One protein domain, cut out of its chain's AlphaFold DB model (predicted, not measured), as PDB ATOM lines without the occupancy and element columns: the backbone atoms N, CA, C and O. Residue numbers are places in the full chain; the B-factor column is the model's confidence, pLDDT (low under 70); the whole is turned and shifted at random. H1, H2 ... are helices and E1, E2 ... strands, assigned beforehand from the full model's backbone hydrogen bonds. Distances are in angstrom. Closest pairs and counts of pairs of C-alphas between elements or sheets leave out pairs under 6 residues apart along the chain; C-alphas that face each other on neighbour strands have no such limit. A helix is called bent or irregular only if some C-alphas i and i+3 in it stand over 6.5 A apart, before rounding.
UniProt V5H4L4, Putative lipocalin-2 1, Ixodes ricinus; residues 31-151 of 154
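This is residues 31 to 151 of the 154 residues of the protein "Putative lipocalin-2 1" of Ixodes ricinus (UniProt V5H4L4). One antiparallel sheet of seven strands is curled like part of a barrel, left open between its edge strands E1 and E7, with the short helix H2 set at one end of it near six of the strands. The hairpin of E3 and E4 and the stretch 106 to 119 reach out to opposite ends of the longest axis. The printed part has 121 residues, with three named helices and seven named strands in the order H1 H2 E1 H3 E2 E3 E4 E5 E6 E7, and the sheet's order is E1 to E7. The class is mixed, helices and strands; the whole is compact, with a radius of gyration of the C-alphas of 14.7 A and spans of 49 by 33 by 31 A.

H1, residues 31 to 35, only grazes the sheet with residues 32 to 35; its closest C-alphas to E6, residues 133 to 140, are those of His 35 and Tyr 139, 5.1 A apart. H2, residues 38 to 43, is on the sheet, its closest C-alphas to E6 being Ile 38 and Leu 137, 6.1 A. H1 and H2 are apart. E1, residues 48 to 50, and E2, residues 65 to 71, are antiparallel at 157 degrees, with N 49 and O 69 at 2.9 A. H3, residues 60 to 63, is not on the sheet, but only just, with 4 pairs of C-alphas within 10 A. From E2 to E7 runs a meander, each strand the antiparallel neighbour of the one before. E2 and E3, residues 82 to 89, form a hairpin, N 70 to O 85 at 2.8 A. The next hairpins are E3 with E4, residues 95 to 105, N 86 to O 98 at 2.8 A; E4 with E5, residues 120 to 124, N 103 to O 122 at 2.8 A; E5 with E6, N 121 to O 135 at 2.8 A; and E6 with E7, residues 146 to 150, N 136 to O 149 at 2.9 A. E1 and E7 are only just apart, at 8.4 A. In H2 every O i to N i+4 pair is within hydrogen-bond range; H1 has 0 of 1, but 1 of 2 O i to N i+3 pairs, and H3 is too short for an O i to N i+4 pair.

H1 begins at C-alpha 31, (154.941, 189.900, 177.239), and spans 8.6 A; it is irregular, only just, with C-alphas 31 and 34 6.9 A apart. H2 spans 8.5 A, E1 6.8 A, H3 5.5 A, E2 19.0 A and E3 23.1 A. E4, the longest strand, spans 31.0 A from C-alpha 95 at (125.201, 164.563, 166.320). E5 spans 13.3 A, E6 19.3 A, and E7 12.5 A, ending at C-alpha 150, (134.693, 182.803, 176.967).

The two C-alphas farthest apart are those of Asp 92 and Tyr 112, 49.1 A. The sheet is strongly twisted. The printed part has no cut. The link from E4 to E5 is long, with 14 residues. Mean pLDDT of the printed part is 89.8; residues 74 to 78 are under 70.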
ATOM      1  N   THR A  31     154.072 191.036 177.569       92.38
ATOM      2  CA  THR A  31     154.941 189.900 177.239       92.38
ATOM      3  C   THR A  31     154.171 188.722 176.638       92.38
ATOM      4  O   THR A  31     154.760 187.902 175.929       92.38
ATOM      5  N   TYR A  32     152.856 188.636 176.879       91.94
ATOM      6  CA  TYR A  32     151.981 187.605 176.322       91.94
ATOM      7  C   TYR A  32     151.305 188.009 175.011       91.94
ATOM      8  O   TYR A  32     150.772 187.135 174.326       91.94
ATOM      9  N   TRP A  33     151.357 189.280 174.598       93.88
ATOM     10  CA  TRP A  33     150.644 189.759 173.404       93.88
ATOM     11  C   TRP A  33     151.079 189.030 172.132       93.88
ATOM     12  O   TRP A  33     150.257 188.739 171.263       93.88
ATOM     13  N   GLN A  34     152.353 188.638 172.062       94.88
ATOM     14  CA  GLN A  34     152.898 187.834 170.966       94.88
ATOM     15  C   GLN A  34     152.194 186.474 170.785       94.88
ATOM     16  O   GLN A  34     152.221 185.920 169.686       94.88
ATOM     17  N   HIS A  35     151.527 185.951 171.819       95.88
ATOM     18  CA  HIS A  35     150.779 184.686 171.819       95.88
ATOM     19  C   HIS A  35     149.264 184.872 171.654       95.88
ATOM     20  O   HIS A  35     148.504 183.922 171.835       95.88
ATOM     21  N   GLN A  36     148.805 186.091 171.368       96.00
ATOM     22  CA  GLN A  36     147.390 186.453 171.445       96.00
ATOM     23  C   GLN A  36     146.869 187.107 170.161       96.00
ATOM     24  O   GLN A  36     145.865 187.808 170.198       96.00
ATOM     25  N   ASP A  37     147.507 186.852 169.018       95.81
ATOM     26  CA  ASP A  37     146.991 187.243 167.703       95.81
ATOM     27  C   ASP A  37     145.935 186.227 167.231       95.81
ATOM     28  O   ASP A  37     146.245 185.152 166.703       95.81
ATOM     29  N   ILE A  38     144.657 186.564 167.419       95.75
ATOM     30  CA  ILE A  38     143.546 185.670 167.060       95.75
ATOM     31  C   ILE A  38     143.427 185.470 165.547       95.75
ATOM     32  O   ILE A  38     142.973 184.414 165.105       95.75
ATOM     33  N   ARG A  39     143.851 186.442 164.727       93.62
ATOM     34  CA  ARG A  39     143.839 186.278 163.266       93.62
ATOM     35  C   ARG A  39     144.851 185.225 162.861       93.62
ATOM     36  O   ARG A  39     144.512 184.334 162.087       93.62
ATOM     37  N   LYS A  40     146.053 185.283 163.433       93.94
ATOM     38  CA  LYS A  40     147.092 184.277 163.209       93.94
ATOM     39  C   LYS A  40     146.636 182.882 163.642       93.94
ATOM     40  O   LYS A  40     146.832 181.934 162.887       93.94
ATOM     41  N   ALA A  41     145.970 182.760 164.792       93.56
ATOM     42  CA  ALA A  41     145.423 181.480 165.251       93.56
ATOM     43  C   ALA A  41     144.363 180.917 164.281       93.56
ATOM     44  O   ALA A  41     144.423 179.753 163.891       93.56
ATOM     45  N   LEU A  42     143.436 181.755 163.799       91.44
ATOM     46  CA  LEU A  42     142.416 181.354 162.816       91.44
ATOM     47  C   LEU A  42     143.004 181.020 161.430       91.44
ATOM     48  O   LEU A  42     142.401 180.274 160.654       91.44
ATOM     49  N   GLU A  43     144.169 181.573 161.097       89.62
ATOM     50  CA  GLU A  43     144.865 181.340 159.831       89.62
ATOM     51  C   GLU A  43     145.828 180.144 159.864       89.62
ATOM     52  O   GLU A  43     146.336 179.773 158.802       89.62
ATOM     53  N   ASN A  44     145.994 179.474 161.013       88.12
ATOM     54  CA  ASN A  44     146.895 178.331 161.196       88.12
ATOM     55  C   ASN A  44     146.702 177.239 160.122       88.12
ATOM     56  O   ASN A  44     145.595 177.030 159.618       88.12
ATOM     57  N   THR A  45     147.781 176.565 159.722       87.69
ATOM     58  CA  THR A  45     147.766 175.532 158.675       87.69
ATOM     59  C   THR A  45     146.872 174.359 159.060       87.69
ATOM     60  O   THR A  45     146.109 173.888 158.213       87.69
ATOM     61  N   ASP A  46     146.913 173.925 160.323       89.62
ATOM     62  CA  ASP A  46     145.909 172.999 160.834       89.62
ATOM     63  C   ASP A  46     144.588 173.743 161.035       89.62
ATOM     64  O   ASP A  46     144.480 174.696 161.808       89.62
ATOM     65  N   LYS A  47     143.569 173.311 160.295       90.56
ATOM     66  CA  LYS A  47     142.240 173.919 160.316       90.56
ATOM     67  C   LYS A  47     141.314 173.265 161.331       90.56
ATOM     68  O   LYS A  47     140.194 173.749 161.478       90.56
ATOM     69  N   LYS A  48     141.712 172.166 161.981       93.19
ATOM     70  CA  LYS A  48     140.843 171.383 162.867       93.19
ATOM     71  C   LYS A  48     141.311 171.460 164.314       93.19
ATOM     72  O   LYS A  48     142.341 170.908 164.667       93.19
ATOM     73  N   SER A  49     140.461 172.004 165.179       93.50
ATOM     74  CA  SER A  49     140.750 172.114 166.612       93.50
ATOM     75  C   SER A  49     139.730 171.331 167.430       93.50
ATOM     76  O   SER A  49     138.516 171.499 167.270       93.50
ATOM     77  N   TRP A  50     140.214 170.484 168.337       95.75
ATOM     78  CA  TRP A  50     139.386 169.737 169.284       95.75
ATOM     79  C   TRP A  50     139.315 170.459 170.626       95.75
ATOM     80  O   TRP A  50     140.326 170.883 171.179       95.75
ATOM     81  N   MET A  51     138.118 170.550 171.200       94.50
ATOM     82  CA  MET A  51     137.948 171.066 172.555       94.50
ATOM     83  C   MET A  51     138.280 169.964 173.563       94.50
ATOM     84  O   MET A  51     137.421 169.145 173.900       94.50
ATOM     85  N   LEU A  52     139.525 169.954 174.039       92.62
ATOM     86  CA  LEU A  52     140.003 168.980 175.024       92.62
ATOM     87  C   LEU A  52     139.507 169.285 176.441       92.62
ATOM     88  O   LEU A  52     139.162 168.375 177.190       92.62
ATOM     89  N   TYR A  53     139.442 170.567 176.802       89.56
ATOM     90  CA  TYR A  53     139.077 171.003 178.145       89.56
ATOM     91  C   TYR A  53     138.231 172.279 178.118       89.56
ATOM     92  O   TYR A  53     138.364 173.114 177.225       89.56
ATOM     93  N   ARG A  54     137.347 172.429 179.109       89.06
ATOM     94  CA  ARG A  54     136.616 173.671 179.394       89.06
ATOM     95  C   ARG A  54     136.200 173.728 180.858       89.06
ATOM     96  O   ARG A  54     135.906 172.702 181.466       89.06
ATOM     97  N   THR A  55     136.065 174.939 181.383       86.88
ATOM     98  CA  THR A  55     135.590 175.202 182.752       86.88
ATOM     99  C   THR A  55     134.088 175.499 182.830       86.88
ATOM    100  O   THR A  55     133.527 175.541 183.920       86.88
ATOM    101  N   LEU A  56     133.405 175.661 181.690       79.62
ATOM    102  CA  LEU A  56     131.957 175.880 181.628       79.62
ATOM    103  C   LEU A  56     131.204 174.616 182.072       79.62
ATOM    104  O   LEU A  56     131.274 173.600 181.379       79.62
ATOM    105  N   ARG A  57     130.467 174.684 183.192       77.31
ATOM    106  CA  ARG A  57     129.788 173.517 183.798       77.31
ATOM    107  C   ARG A  57     128.260 173.557 183.770       77.31
ATOM    108  O   ARG A  57     127.638 172.505 183.735       77.31
ATOM    109  N   THR A  58     127.648 174.738 183.762       77.81
ATOM    110  CA  THR A  58     126.217 174.896 184.095       77.81
ATOM    111  C   THR A  58     125.291 175.157 182.904       77.81
ATOM    112  O   THR A  58     124.093 175.329 183.088       77.81
ATOM    113  N   THR A  59     125.801 175.177 181.669       82.75
ATOM    114  CA  THR A  59     124.985 175.472 180.472       82.75
ATOM    115  C   THR A  59     124.641 174.210 179.684       82.75
ATOM    116  O   THR A  59     125.370 173.224 179.726       82.75
ATOM    117  N   ASN A  60     123.598 174.247 178.846       84.38
ATOM    118  CA  ASN A  60     123.322 173.148 177.907       84.38
ATOM    119  C   ASN A  60     124.526 172.836 176.998       84.38
ATOM    120  O   ASN A  60     124.792 171.679 176.681       84.38
ATOM    121  N   ARG A  61     125.322 173.851 176.639       83.88
ATOM    122  CA  ARG A  61     126.564 173.668 175.875       83.88
ATOM    123  C   ARG A  61     127.628 172.905 176.666       83.88
ATOM    124  O   ARG A  61     128.396 172.162 176.058       83.88
ATOM    125  N   ALA A  62     127.649 173.039 177.995       86.62
ATOM    126  CA  ALA A  62     128.533 172.285 178.886       86.62
ATOM    127  C   ALA A  62     128.282 170.768 178.856       86.62
ATOM    128  O   ALA A  62     129.150 170.000 179.270       86.62
ATOM    129  N   LYS A  63     127.150 170.327 178.300       90.69
ATOM    130  CA  LYS A  63     126.820 168.911 178.112       90.69
ATOM    131  C   LYS A  63     127.281 168.347 176.764       90.69
ATOM    132  O   LYS A  63     127.338 167.132 176.595       90.69
ATOM    133  N   ASN A  64     127.638 169.206 175.804       93.25
ATOM    134  CA  ASN A  64     128.075 168.777 174.475       93.25
ATOM    135  C   ASN A  64     129.420 168.041 174.553       93.25
ATOM    136  O   ASN A  64     130.385 168.584 175.090       93.25
ATOM    137  N   LYS A  65     129.500 166.846 173.972       94.31
ATOM    138  CA  LYS A  65     130.695 165.993 173.913       94.31
ATOM    139  C   LYS A  65     131.340 166.049 172.527       94.31
ATOM    140  O   LYS A  65     130.673 166.400 171.553       94.31
ATOM    141  N   CYS A  66     132.619 165.672 172.441       95.12
ATOM    142  CA  CYS A  66     133.368 165.562 171.179       95.12
ATOM    143  C   CYS A  66     133.274 166.837 170.324       95.12
ATOM    144  O   CYS A  66     133.001 166.766 169.125       95.12
ATOM    145  N   VAL A  67     133.400 168.001 170.968       95.50
ATOM    146  CA  VAL A  67     133.298 169.290 170.283       95.50
ATOM    147  C   VAL A  67     134.582 169.519 169.495       95.50
ATOM    148  O   VAL A  67     135.664 169.516 170.078       95.50
ATOM    149  N   TYR A  68     134.457 169.761 168.197       95.88
ATOM    150  CA  TYR A  68     135.559 170.239 167.371       95.88
ATOM    151  C   TYR A  68     135.079 171.322 166.412       95.88
ATOM    152  O   TYR A  68     133.887 171.413 166.099       95.88
ATOM    153  N   ALA A  69     136.018 172.147 165.971       95.12
ATOM    154  CA  ALA A  69     135.815 173.177 164.971       95.12
ATOM    155  C   ALA A  69     136.733 172.913 163.778       95.12
ATOM    156  O   ALA A  69     137.860 172.459 163.948       95.12
ATOM    157  N   GLU A  70     136.238 173.188 162.579       95.31
ATOM    158  CA  GLU A  70     137.015 173.162 161.348       95.31
ATOM    159  C   GLU A  70     136.886 174.512 160.649       95.31
ATOM    160  O   GLU A  70     135.808 174.855 160.152       95.31
ATOM    161  N   VAL A  71     137.978 175.270 160.606       92.06
ATOM    162  CA  VAL A  71     138.057 176.518 159.851       92.06
ATOM    163  C   VAL A  71     137.889 176.211 158.368       92.06
ATOM    164  O   VAL A  71     138.551 175.338 157.806       92.06
ATOM    165  N   LYS A  72     136.976 176.927 157.721       89.38
ATOM    166  CA  LYS A  72     136.767 176.858 156.277       89.38
ATOM    167  C   LYS A  72     137.463 178.052 155.637       89.38
ATOM    168  O   LYS A  72     137.596 179.099 156.262       89.38
ATOM    169  N   GLU A  73     137.940 177.878 154.407       70.81
ATOM    170  CA  GLU A  73     138.655 178.939 153.695       70.81
ATOM    171  C   GLU A  73     137.858 180.247 153.704       70.81
ATOM    172  O   GLU A  73     136.710 180.306 153.249       70.81
ATOM    173  N   THR A  74     138.497 181.302 154.205       63.91
ATOM    174  CA  THR A  74     137.925 182.641 154.275       63.91
ATOM    175  C   THR A  74     137.802 183.216 152.865       63.91
ATOM    176  O   THR A  74     138.719 183.851 152.350       63.91
ATOM    177  N   ARG A  75     136.646 183.037 152.216       53.78
ATOM    178  CA  ARG A  75     136.332 183.648 150.908       53.78
ATOM    179  C   ARG A  75     135.940 185.126 151.029       53.78
ATOM    180  O   ARG A  75     134.992 185.578 150.391       53.78
ATOM    181  N   ASN A  76     136.638 185.899 151.858       59.72
ATOM    182  CA  ASN A  76     136.392 187.331 151.990       59.72
ATOM    183  C   ASN A  76     137.670 188.108 151.667       59.72
ATOM    184  O   ASN A  76     138.641 188.050 152.417       59.72
ATOM    185  N   ARG A  77     137.640 188.886 150.574       55.38
ATOM    186  CA  ARG A  77     138.751 189.747 150.122       55.38
ATOM    187  C   ARG A  77     139.228 190.736 151.194       55.38
ATOM    188  O   ARG A  77     140.354 191.204 151.116       55.38
ATOM    189  N   ARG A  78     138.379 191.054 152.178       64.12
ATOM    190  CA  ARG A  78     138.678 191.970 153.289       64.12
ATOM    191  C   ARG A  78     138.980 191.260 154.617       64.12
ATOM    192  O   ARG A  78     139.196 191.948 155.604       64.12
ATOM    193  N   LYS A  79     138.957 189.915 154.672       70.56
ATOM    194  CA  LYS A  79     139.176 189.104 155.895       70.56
ATOM    195  C   LYS A  79     138.408 189.615 157.135       70.56
ATOM    196  O   LYS A  79     138.921 189.602 158.252       70.56
ATOM    197  N   VAL A  80     137.173 190.089 156.939       80.31
ATOM    198  CA  VAL A  80     136.350 190.676 158.020       80.31
ATOM    199  C   VAL A  80     135.952 189.624 159.054       80.31
ATOM    200  O   VAL A  80     135.906 189.907 160.244       80.31
ATOM    201  N   PHE A  81     135.688 188.401 158.599       84.31
ATOM    202  CA  PHE A  81     135.346 187.272 159.450       84.31
ATOM    203  C   PHE A  81     135.881 185.974 158.852       84.31
ATOM    204  O   PHE A  81     136.068 185.883 157.637       84.31
ATOM    205  N   THR A  82     136.062 184.970 159.704       88.44
ATOM    206  CA  THR A  82     136.420 183.598 159.330       88.44
ATOM    207  C   THR A  82     135.238 182.685 159.621       88.44
ATOM    208  O   THR A  82     134.691 182.694 160.724       88.44
ATOM    209  N   ASN A  83     134.825 181.892 158.638       92.00
ATOM    210  CA  ASN A  83     133.783 180.890 158.817       92.00
ATOM    211  C   ASN A  83     134.386 179.556 159.262       92.00
ATOM    212  O   ASN A  83     135.423 179.121 158.767       92.00
ATOM    213  N   PHE A  84     133.709 178.874 160.176       93.00
ATOM    214  CA  PHE A  84     134.109 177.548 160.622       93.00
ATOM    215  C   PHE A  84     132.889 176.671 160.870       93.00
ATOM    216  O   PHE A  84     131.804 177.146 161.197       93.00
ATOM    217  N   VAL A  85     133.072 175.369 160.699       95.75
ATOM    218  CA  VAL A  85     132.056 174.369 161.017       95.75
ATOM    219  C   VAL A  85     132.359 173.819 162.399       95.75
ATOM    220  O   VAL A  85     133.436 173.275 162.622       95.75
ATOM    221  N   GLN A  86     131.412 173.925 163.324       96.50
ATOM    222  CA  GLN A  86     131.500 173.270 164.622       96.50
ATOM    223  C   GLN A  86     130.648 172.005 164.612       96.50
ATOM    224  O   GLN A  86     129.461 172.051 164.280       96.50
ATOM    225  N   LYS A  87     131.224 170.883 165.051       97.44
ATOM    226  CA  LYS A  87     130.475 169.642 165.276       97.44
ATOM    227  C   LYS A  87     130.585 169.195 166.719       97.44
ATOM    228  O   LYS A  87     131.585 169.444 167.388       97.44
ATOM    229  N   TYR A  88     129.525 168.570 167.212       96.75
ATOM    230  CA  TYR A  88     129.462 168.052 168.572       96.75
ATOM    231  C   TYR A  88     128.380 166.981 168.713       96.75
ATOM    232  O   TYR A  88     127.491 166.843 167.871       96.75
ATOM    233  N   LYS A  89     128.441 166.230 169.810       97.44
ATOM    234  CA  LYS A  89     127.425 165.262 170.225       97.44
ATOM    235  C   LYS A  89     126.671 165.815 171.435       97.44
ATOM    236  O   LYS A  89     127.300 166.224 172.409       97.44
ATOM    237  N   LYS A  90     125.342 165.861 171.380       95.12
ATOM    238  CA  LYS A  90     124.493 166.202 172.532       95.12
ATOM    239  C   LYS A  90     124.501 165.072 173.574       95.12
ATOM    240  O   LYS A  90     125.019 163.986 173.320       95.12
ATOM    241  N   GLU A  91     123.940 165.337 174.754       91.81
ATOM    242  CA  GLU A  91     123.855 164.370 175.861       91.81
ATOM    243  C   GLU A  91     123.096 163.089 175.469       91.81
ATOM    244  O   GLU A  91     123.569 161.993 175.758       91.81
ATOM    245  N   ASP A  92     122.003 163.235 174.713       93.81
ATOM    246  CA  ASP A  92     121.188 162.156 174.122       93.81
ATOM    247  C   ASP A  92     121.898 161.370 173.001       93.81
ATOM    248  O   ASP A  92     121.387 160.389 172.472       93.81
ATOM    249  N   GLY A  93     123.091 161.813 172.614       94.50
ATOM    250  CA  GLY A  93     123.895 161.225 171.564       94.50
ATOM    251  C   GLY A  93     123.640 161.742 170.151       94.50
ATOM    252  O   GLY A  93     124.365 161.340 169.233       94.50
ATOM    253  N   THR A  94     122.710 162.679 169.975       96.94
ATOM    254  CA  THR A  94     122.446 163.339 168.697       96.94
ATOM    255  C   THR A  94     123.691 164.082 168.213       96.94
ATOM    256  O   THR A  94     124.248 164.924 168.924       96.94
ATOM    257  N   LYS A  95     124.126 163.809 166.978       97.69
ATOM    258  CA  LYS A  95     125.201 164.563 166.320       97.69
ATOM    259  C   LYS A  95     124.643 165.875 165.771       97.69
ATOM    260  O   LYS A  95     123.578 165.895 165.158       97.69
ATOM    261  N   LYS A  96     125.364 166.967 165.994       97.38
ATOM    262  CA  LYS A  96     125.040 168.294 165.472       97.38
ATOM    263  C   LYS A  96     126.231 168.867 164.727       97.38
ATOM    264  O   LYS A  96     127.381 168.634 165.097       97.38
ATOM    265  N   GLU A  97     125.910 169.625 163.693       96.88
ATOM    266  CA  GLU A  97     126.829 170.386 162.863       96.88
ATOM    267  C   GLU A  97     126.215 171.771 162.667       96.88
ATOM    268  O   GLU A  97     125.009 171.881 162.447       96.88
ATOM    269  N   GLN A  98     127.026 172.814 162.801       95.00
ATOM    270  CA  GLN A  98     126.604 174.196 162.600       95.00
ATOM    271  C   GLN A  98     127.739 175.008 161.985       95.00
ATOM    272  O   GLN A  98     128.909 174.775 162.295       95.00
ATOM    273  N   THR A  99     127.389 175.964 161.129       94.81
ATOM    274  CA  THR A  99     128.337 176.959 160.618       94.81
ATOM    275  C   THR A  99     128.332 178.161 161.549       94.81
ATOM    276  O   THR A  99     127.271 178.594 161.986       94.81
ATOM    277  N   LEU A 100     129.515 178.673 161.864       94.56
ATOM    278  CA  LEU A 100     129.724 179.833 162.717       94.56
ATOM    279  C   LEU A 100     130.646 180.838 162.027       94.56
ATOM    280  O   LEU A 100     131.463 180.477 161.177       94.56
ATOM    281  N   PHE A 101     130.527 182.095 162.437       93.62
ATOM    282  CA  PHE A 101     131.277 183.222 161.897       93.62
ATOM    283  C   PHE A 101     132.054 183.896 163.029       93.62
ATOM    284  O   PHE A 101     131.441 184.423 163.954       93.62
ATOM    285  N   ALA A 102     133.384 183.859 162.972       94.06
ATOM    286  CA  ALA A 102     134.267 184.557 163.904       94.06
ATOM    287  C   ALA A 102     134.660 185.918 163.330       94.06
ATOM    288  O   ALA A 102     135.259 185.976 162.259       94.06
ATOM    289  N   PHE A 103     134.360 186.989 164.058       94.25
ATOM    290  CA  PHE A 103     134.728 188.367 163.745       94.25
ATOM    291  C   PHE A 103     135.826 188.814 164.718       94.25
ATOM    292  O   PHE A 103     135.507 189.090 165.878       94.25
ATOM    293  N   PRO A 104     137.106 188.827 164.300       94.94
ATOM    294  CA  PRO A 104     138.208 189.306 165.130       94.94
ATOM    295  C   PRO A 104     138.058 190.784 165.502       94.94
ATOM    296  O   PRO A 104     137.593 191.577 164.681       94.94
ATOM    297  N   TYR A 105     138.466 191.143 166.716       94.31
ATOM    298  CA  TYR A 105     138.505 192.517 167.211       94.31
ATOM    299  C   TYR A 105     139.594 192.691 168.282       94.31
ATOM    300  O   TYR A 105     140.043 191.720 168.899       94.31
ATOM    301  N   LYS A 106     139.994 193.940 168.536       93.56
ATOM    302  CA  LYS A 106     140.847 194.314 169.673       93.56
ATOM    303  C   LYS A 106     139.989 194.561 170.903       93.56
ATOM    304  O   LYS A 106     139.036 195.333 170.828       93.56
ATOM    305  N   THR A 107     140.287 193.904 172.019       90.56
ATOM    306  CA  THR A 107     139.656 194.263 173.295       90.56
ATOM    307  C   THR A 107     140.089 195.663 173.716       90.56
ATOM    308  O   THR A 107     141.220 196.059 173.439       90.56
ATOM    309  N   GLU A 108     139.207 196.381 174.411       86.44
ATOM    310  CA  GLU A 108     139.548 197.674 175.008       86.44
ATOM    311  C   GLU A 108     140.767 197.534 175.935       86.44
ATOM    312  O   GLU A 108     140.820 196.565 176.706       86.44
ATOM    313  N   PRO A 109     141.740 198.457 175.864       78.75
ATOM    314  CA  PRO A 109     142.902 198.425 176.734       78.75
ATOM    315  C   PRO A 109     142.478 198.689 178.181       78.75
ATOM    316  O   PRO A 109     141.641 199.546 178.463       78.75
ATOM    317  N   THR A 110     143.081 197.963 179.119       73.81
ATOM    318  CA  THR A 110     142.924 198.242 180.557       73.81
ATOM    319  C   THR A 110     144.048 199.118 181.127       73.81
ATOM    320  O   THR A 110     143.940 199.590 182.260       73.81
ATOM    321  N   GLY A 111     145.109 199.346 180.346       75.62
ATOM    322  CA  GLY A 111     146.273 200.169 180.684       75.62
ATOM    323  C   GLY A 111     146.535 201.284 179.665       75.62
ATOM    324  O   GLY A 111     145.650 201.659 178.902       75.62
ATOM    325  N   TYR A 112     147.757 201.824 179.675       75.94
ATOM    326  CA  TYR A 112     148.176 202.906 178.769       75.94
ATOM    327  C   TYR A 112     148.590 202.415 177.380       75.94
ATOM    328  O   TYR A 112     148.483 203.167 176.416       75.94
ATOM    329  N   GLU A 113     149.073 201.178 177.288       84.44
ATOM    330  CA  GLU A 113     149.553 200.602 176.037       84.44
ATOM    331  C   GLU A 113     148.397 199.998 175.240       84.44
ATOM    332  O   GLU A 113     147.574 199.233 175.756       84.44
ATOM    333  N   GLU A 114     148.349 200.324 173.951       85.44
ATOM    334  CA  GLU A 114     147.368 199.770 173.029       85.44
ATOM    335  C   GLU A 114     147.932 198.559 172.289       85.44
ATOM    336  O   GLU A 114     149.014 198.587 171.699       85.44
ATOM    337  N   ARG A 115     147.140 197.487 172.232       88.94
ATOM    338  CA  ARG A 115     147.469 196.316 171.419       88.94
ATOM    339  C   ARG A 115     147.424 196.652 169.934       88.94
ATOM    340  O   ARG A 115     146.452 197.213 169.421       88.94
ATOM    341  N   GLU A 116     148.436 196.195 169.203       90.88
ATOM    342  CA  GLU A 116     148.463 196.322 167.743       90.88
ATOM    343  C   GLU A 116     147.539 195.297 167.058       90.88
ATOM    344  O   GLU A 116     146.923 195.592 166.033       90.88
ATOM    345  N   LYS A 117     147.442 194.082 167.617       94.38
ATOM    346  CA  LYS A 117     146.747 192.935 167.009       94.38
ATOM    347  C   LYS A 117     145.410 192.637 167.682       94.38
ATOM    348  O   LYS A 117     145.243 192.856 168.881       94.38
ATOM    349  N   ASP A 118     144.489 192.072 166.904       95.38
ATOM    350  CA  ASP A 118     143.232 191.522 167.415       95.38
ATOM    351  C   ASP A 118     143.522 190.337 168.343       95.38
ATOM    352  O   ASP A 118     144.232 189.404 167.968       95.38
ATOM    353  N   ASN A 119     142.926 190.352 169.531       95.25
ATOM    354  CA  ASN A 119     143.013 189.279 170.525       95.25
ATOM    355  C   ASN A 119     141.642 188.689 170.874       95.25
ATOM    356  O   ASN A 119     141.555 187.615 171.467       95.25
ATOM    357  N   GLY A 120     140.563 189.381 170.512       95.19
ATOM    358  CA  GLY A 120     139.190 188.957 170.722       95.19
ATOM    359  C   GLY A 120     138.533 188.464 169.439       95.19
ATOM    360  O   GLY A 120     138.914 188.832 168.331       95.19
ATOM    361  N   MET A 121     137.495 187.646 169.575       95.50
ATOM    362  CA  MET A 121     136.587 187.346 168.474       95.50
ATOM    363  C   MET A 121     135.139 187.254 168.939       95.50
ATOM    364  O   MET A 121     134.829 186.675 169.982       95.50
ATOM    365  N   LEU A 122     134.241 187.814 168.135       95.31
ATOM    366  CA  LEU A 122     132.801 187.660 168.278       95.31
ATOM    367  C   LEU A 122     132.354 186.513 167.374       95.31
ATOM    368  O   LEU A 122     132.516 186.573 166.159       95.31
ATOM    369  N   VAL A 123     131.807 185.458 167.968       94.38
ATOM    370  CA  VAL A 123     131.338 184.268 167.257       94.38
ATOM    371  C   VAL A 123     129.820 184.294 167.139       94.38
ATOM    372  O   VAL A 123     129.122 184.299 168.156       94.38
ATOM    373  N   LYS A 124     129.318 184.252 165.903       93.88
ATOM    374  CA  LYS A 124     127.886 184.313 165.581       93.88
ATOM    375  C   LYS A 124     127.416 183.072 164.825       93.88
ATOM    376  O   LYS A 124     128.184 182.479 164.068       93.88
ATOM    377  N   GLU A 125     126.152 182.707 165.021       92.75
ATOM    378  CA  GLU A 125     125.453 181.685 164.218       92.75
ATOM    379  C   GLU A 125     124.913 182.268 162.905       92.75
ATOM    380  O   GLU A 125     124.940 181.596 161.877       92.75
ATOM    381  N   ASP A 126     124.509 183.539 162.925       91.31
ATOM    382  CA  ASP A 126     124.133 184.324 161.752       91.31
ATOM    383  C   ASP A 126     125.046 185.552 161.647       91.31
ATOM    384  O   ASP A 126     125.233 186.288 162.617       91.31
ATOM    385  N   LYS A 127     125.627 185.767 160.464       87.56
ATOM    386  CA  LYS A 127     126.530 186.888 160.175       87.56
ATOM    387  C   LYS A 127     125.861 188.254 160.358       87.56
ATOM    388  O   LYS A 127     126.560 189.196 160.722       87.56
ATOM    389  N   GLU A 128     124.548 188.337 160.140       89.19
ATOM    390  CA  GLU A 128     123.777 189.580 160.274       89.19
ATOM    391  C   GLU A 128     123.279 189.810 161.710       89.19
ATOM    392  O   GLU A 128     122.766 190.880 162.021       89.19
ATOM    393  N   SER A 129     123.431 188.830 162.610       89.31
ATOM    394  CA  SER A 129     123.000 188.995 163.999       89.31
ATOM    395  C   SER A 129     123.854 190.036 164.712       89.31
ATOM    396  O   SER A 129     125.081 190.024 164.606       89.31
ATOM    397  N   GLU A 130     123.238 190.909 165.502       85.00
ATOM    398  CA  GLU A 130     123.972 191.793 166.418       85.00
ATOM    399  C   GLU A 130     124.568 191.009 167.595       85.00
ATOM    400  O   GLU A 130     125.615 191.373 168.128       85.00
ATOM    401  N   ASN A 131     123.957 189.872 167.936       87.62
ATOM    402  CA  ASN A 131     124.314 189.069 169.093       87.62
ATOM    403  C   ASN A 131     125.279 187.935 168.736       87.62
ATOM    404  O   ASN A 131     125.277 187.367 167.643       87.62
ATOM    405  N   GLY A 132     126.090 187.552 169.713       91.12
ATOM    406  CA  GLY A 132     126.979 186.412 169.595       91.12
ATOM    407  C   GLY A 132     127.729 186.154 170.887       91.12
ATOM    408  O   GLY A 132     127.364 186.633 171.959       91.12
ATOM    409  N   ARG A 133     128.775 185.341 170.795       91.69
ATOM    410  CA  ARG A 133     129.616 184.999 171.940       91.69
ATOM    411  C   ARG A 133     130.997 185.578 171.759       91.69
ATOM    412  O   ARG A 133     131.662 185.286 170.769       91.69
ATOM    413  N   HIS A 134     131.421 186.343 172.746       93.81
ATOM    414  CA  HIS A 134     132.752 186.908 172.777       93.81
ATOM    415  C   HIS A 134     133.745 185.913 173.374       93.81
ATOM    416  O   HIS A 134     133.490 185.278 174.402       93.81
ATOM    417  N   TYR A 135     134.889 185.794 172.716       94.00
ATOM    418  CA  TYR A 135     136.036 185.033 173.178       94.00
ATOM    419  C   TYR A 135     137.277 185.905 173.126       94.00
ATOM    420  O   TYR A 135     137.401 186.734 172.231       94.00
ATOM    421  N   VAL A 136     138.205 185.678 174.048       94.44
ATOM    422  CA  VAL A 136     139.547 186.267 174.026       94.44
ATOM    423  C   VAL A 136     140.564 185.142 173.937       94.44
ATOM    424  O   VAL A 136     140.442 184.140 174.648       94.44
ATOM    425  N   LEU A 137     141.546 185.296 173.053       95.50
ATOM    426  CA  LEU A 137     142.706 184.426 172.980       95.50
ATOM    427  C   LEU A 137     143.644 184.752 174.133       95.50
ATOM    428  O   LEU A 137     144.189 185.846 174.215       95.50
ATOM    429  N   ILE A 138     143.811 183.786 175.027       94.75
ATOM    430  CA  ILE A 138     144.709 183.890 176.178       94.75
ATOM    431  C   ILE A 138     146.109 183.448 175.784       94.75
ATOM    432  O   ILE A 138     147.091 184.044 176.215       94.75
ATOM    433  N   TYR A 139     146.189 182.409 174.957       94.56
ATOM    434  CA  TYR A 139     147.442 181.862 174.474       94.56
ATOM    435  C   TYR A 139     147.203 181.044 173.207       94.56
ATOM    436  O   TYR A 139     146.243 180.276 173.140       94.56
ATOM    437  N   SER A 140     148.110 181.165 172.250       95.50
ATOM    438  CA  SER A 140     148.290 180.249 171.134       95.50
ATOM    439  C   SER A 140     149.781 180.022 170.929       95.50
ATOM    440  O   SER A 140     150.583 180.961 170.969       95.50
ATOM    441  N   ASP A 141     150.152 178.772 170.673       95.00
ATOM    442  CA  ASP A 141     151.470 178.463 170.115       95.00
ATOM    443  C   ASP A 141     151.493 178.584 168.580       95.00
ATOM    444  O   ASP A 141     152.550 178.457 167.965       95.00
ATOM    445  N   TYR A 142     150.337 178.861 167.962       94.06
ATOM    446  CA  TYR A 142     150.116 178.941 166.517       94.06
ATOM    447  C   TYR A 142     150.494 177.674 165.744       94.06
ATOM    448  O   TYR A 142     150.746 177.736 164.541       94.06
ATOM    449  N   THR A 143     150.544 176.534 166.426       90.50
ATOM    450  CA  THR A 143     150.889 175.239 165.838       90.50
ATOM    451  C   THR A 143     149.838 174.191 166.168       90.50
ATOM    452  O   THR A 143     149.262 173.628 165.242       90.50
ATOM    453  N   CYS A 144     149.534 173.961 167.447       88.25
ATOM    454  CA  CYS A 144     148.670 172.868 167.878       88.25
ATOM    455  C   CYS A 144     147.642 173.242 168.951       88.25
ATOM    456  O   CYS A 144     146.615 172.565 169.032       88.25
ATOM    457  N   CYS A 145     147.879 174.275 169.768       92.00
ATOM    458  CA  CYS A 145     147.022 174.563 170.919       92.00
ATOM    459  C   CYS A 145     146.625 176.033 171.035       92.00
ATOM    460  O   CYS A 145     147.462 176.931 170.972       92.00
ATOM    461  N   ASP A 146     145.341 176.236 171.342       94.94
ATOM    462  CA  ASP A 146     144.756 177.530 171.678       94.94
ATOM    463  C   ASP A 146     144.037 177.457 173.029       94.94
ATOM    464  O   ASP A 146     143.304 176.505 173.323       94.94
ATOM    465  N   ILE A 147     144.191 178.502 173.836       94.69
ATOM    466  CA  ILE A 147     143.451 178.711 175.079       94.69
ATOM    467  C   ILE A 147     142.561 179.933 174.894       94.69
ATOM    468  O   ILE A 147     143.037 181.060 174.765       94.69
ATOM    469  N   LEU A 148     141.249 179.705 174.908       94.00
ATOM    470  CA  LEU A 148     140.244 180.752 174.763       94.00
ATOM    471  C   LEU A 148     139.512 180.984 176.083       94.00
ATOM    472  O   LEU A 148     138.998 180.045 176.697       94.00
ATOM    473  N   ARG A 149     139.369 182.250 176.471       91.56
ATOM    474  CA  ARG A 149     138.445 182.678 177.522       91.56
ATOM    475  C   ARG A 149     137.114 183.034 176.881       91.56
ATOM    476  O   ARG A 149     137.049 183.916 176.033       91.56
ATOM    477  N   ALA A 150     136.044 182.360 177.291       89.38
ATOM    478  CA  ALA A 150     134.693 182.803 176.967       89.38
ATOM    479  C   ALA A 150     134.347 184.000 177.858       89.38
ATOM    480  O   ALA A 150     134.389 183.875 179.084       89.38
ATOM    481  N   LEU A 151     134.005 185.138 177.261       86.62
ATOM    482  CA  LEU A 151     133.460 186.263 178.012       86.62
ATOM    483  C   LEU A 151     131.981 185.982 178.295       86.62
ATOM    484  O   LEU A 151     131.298 185.335 177.493       86.62
TER     485      LEU A 151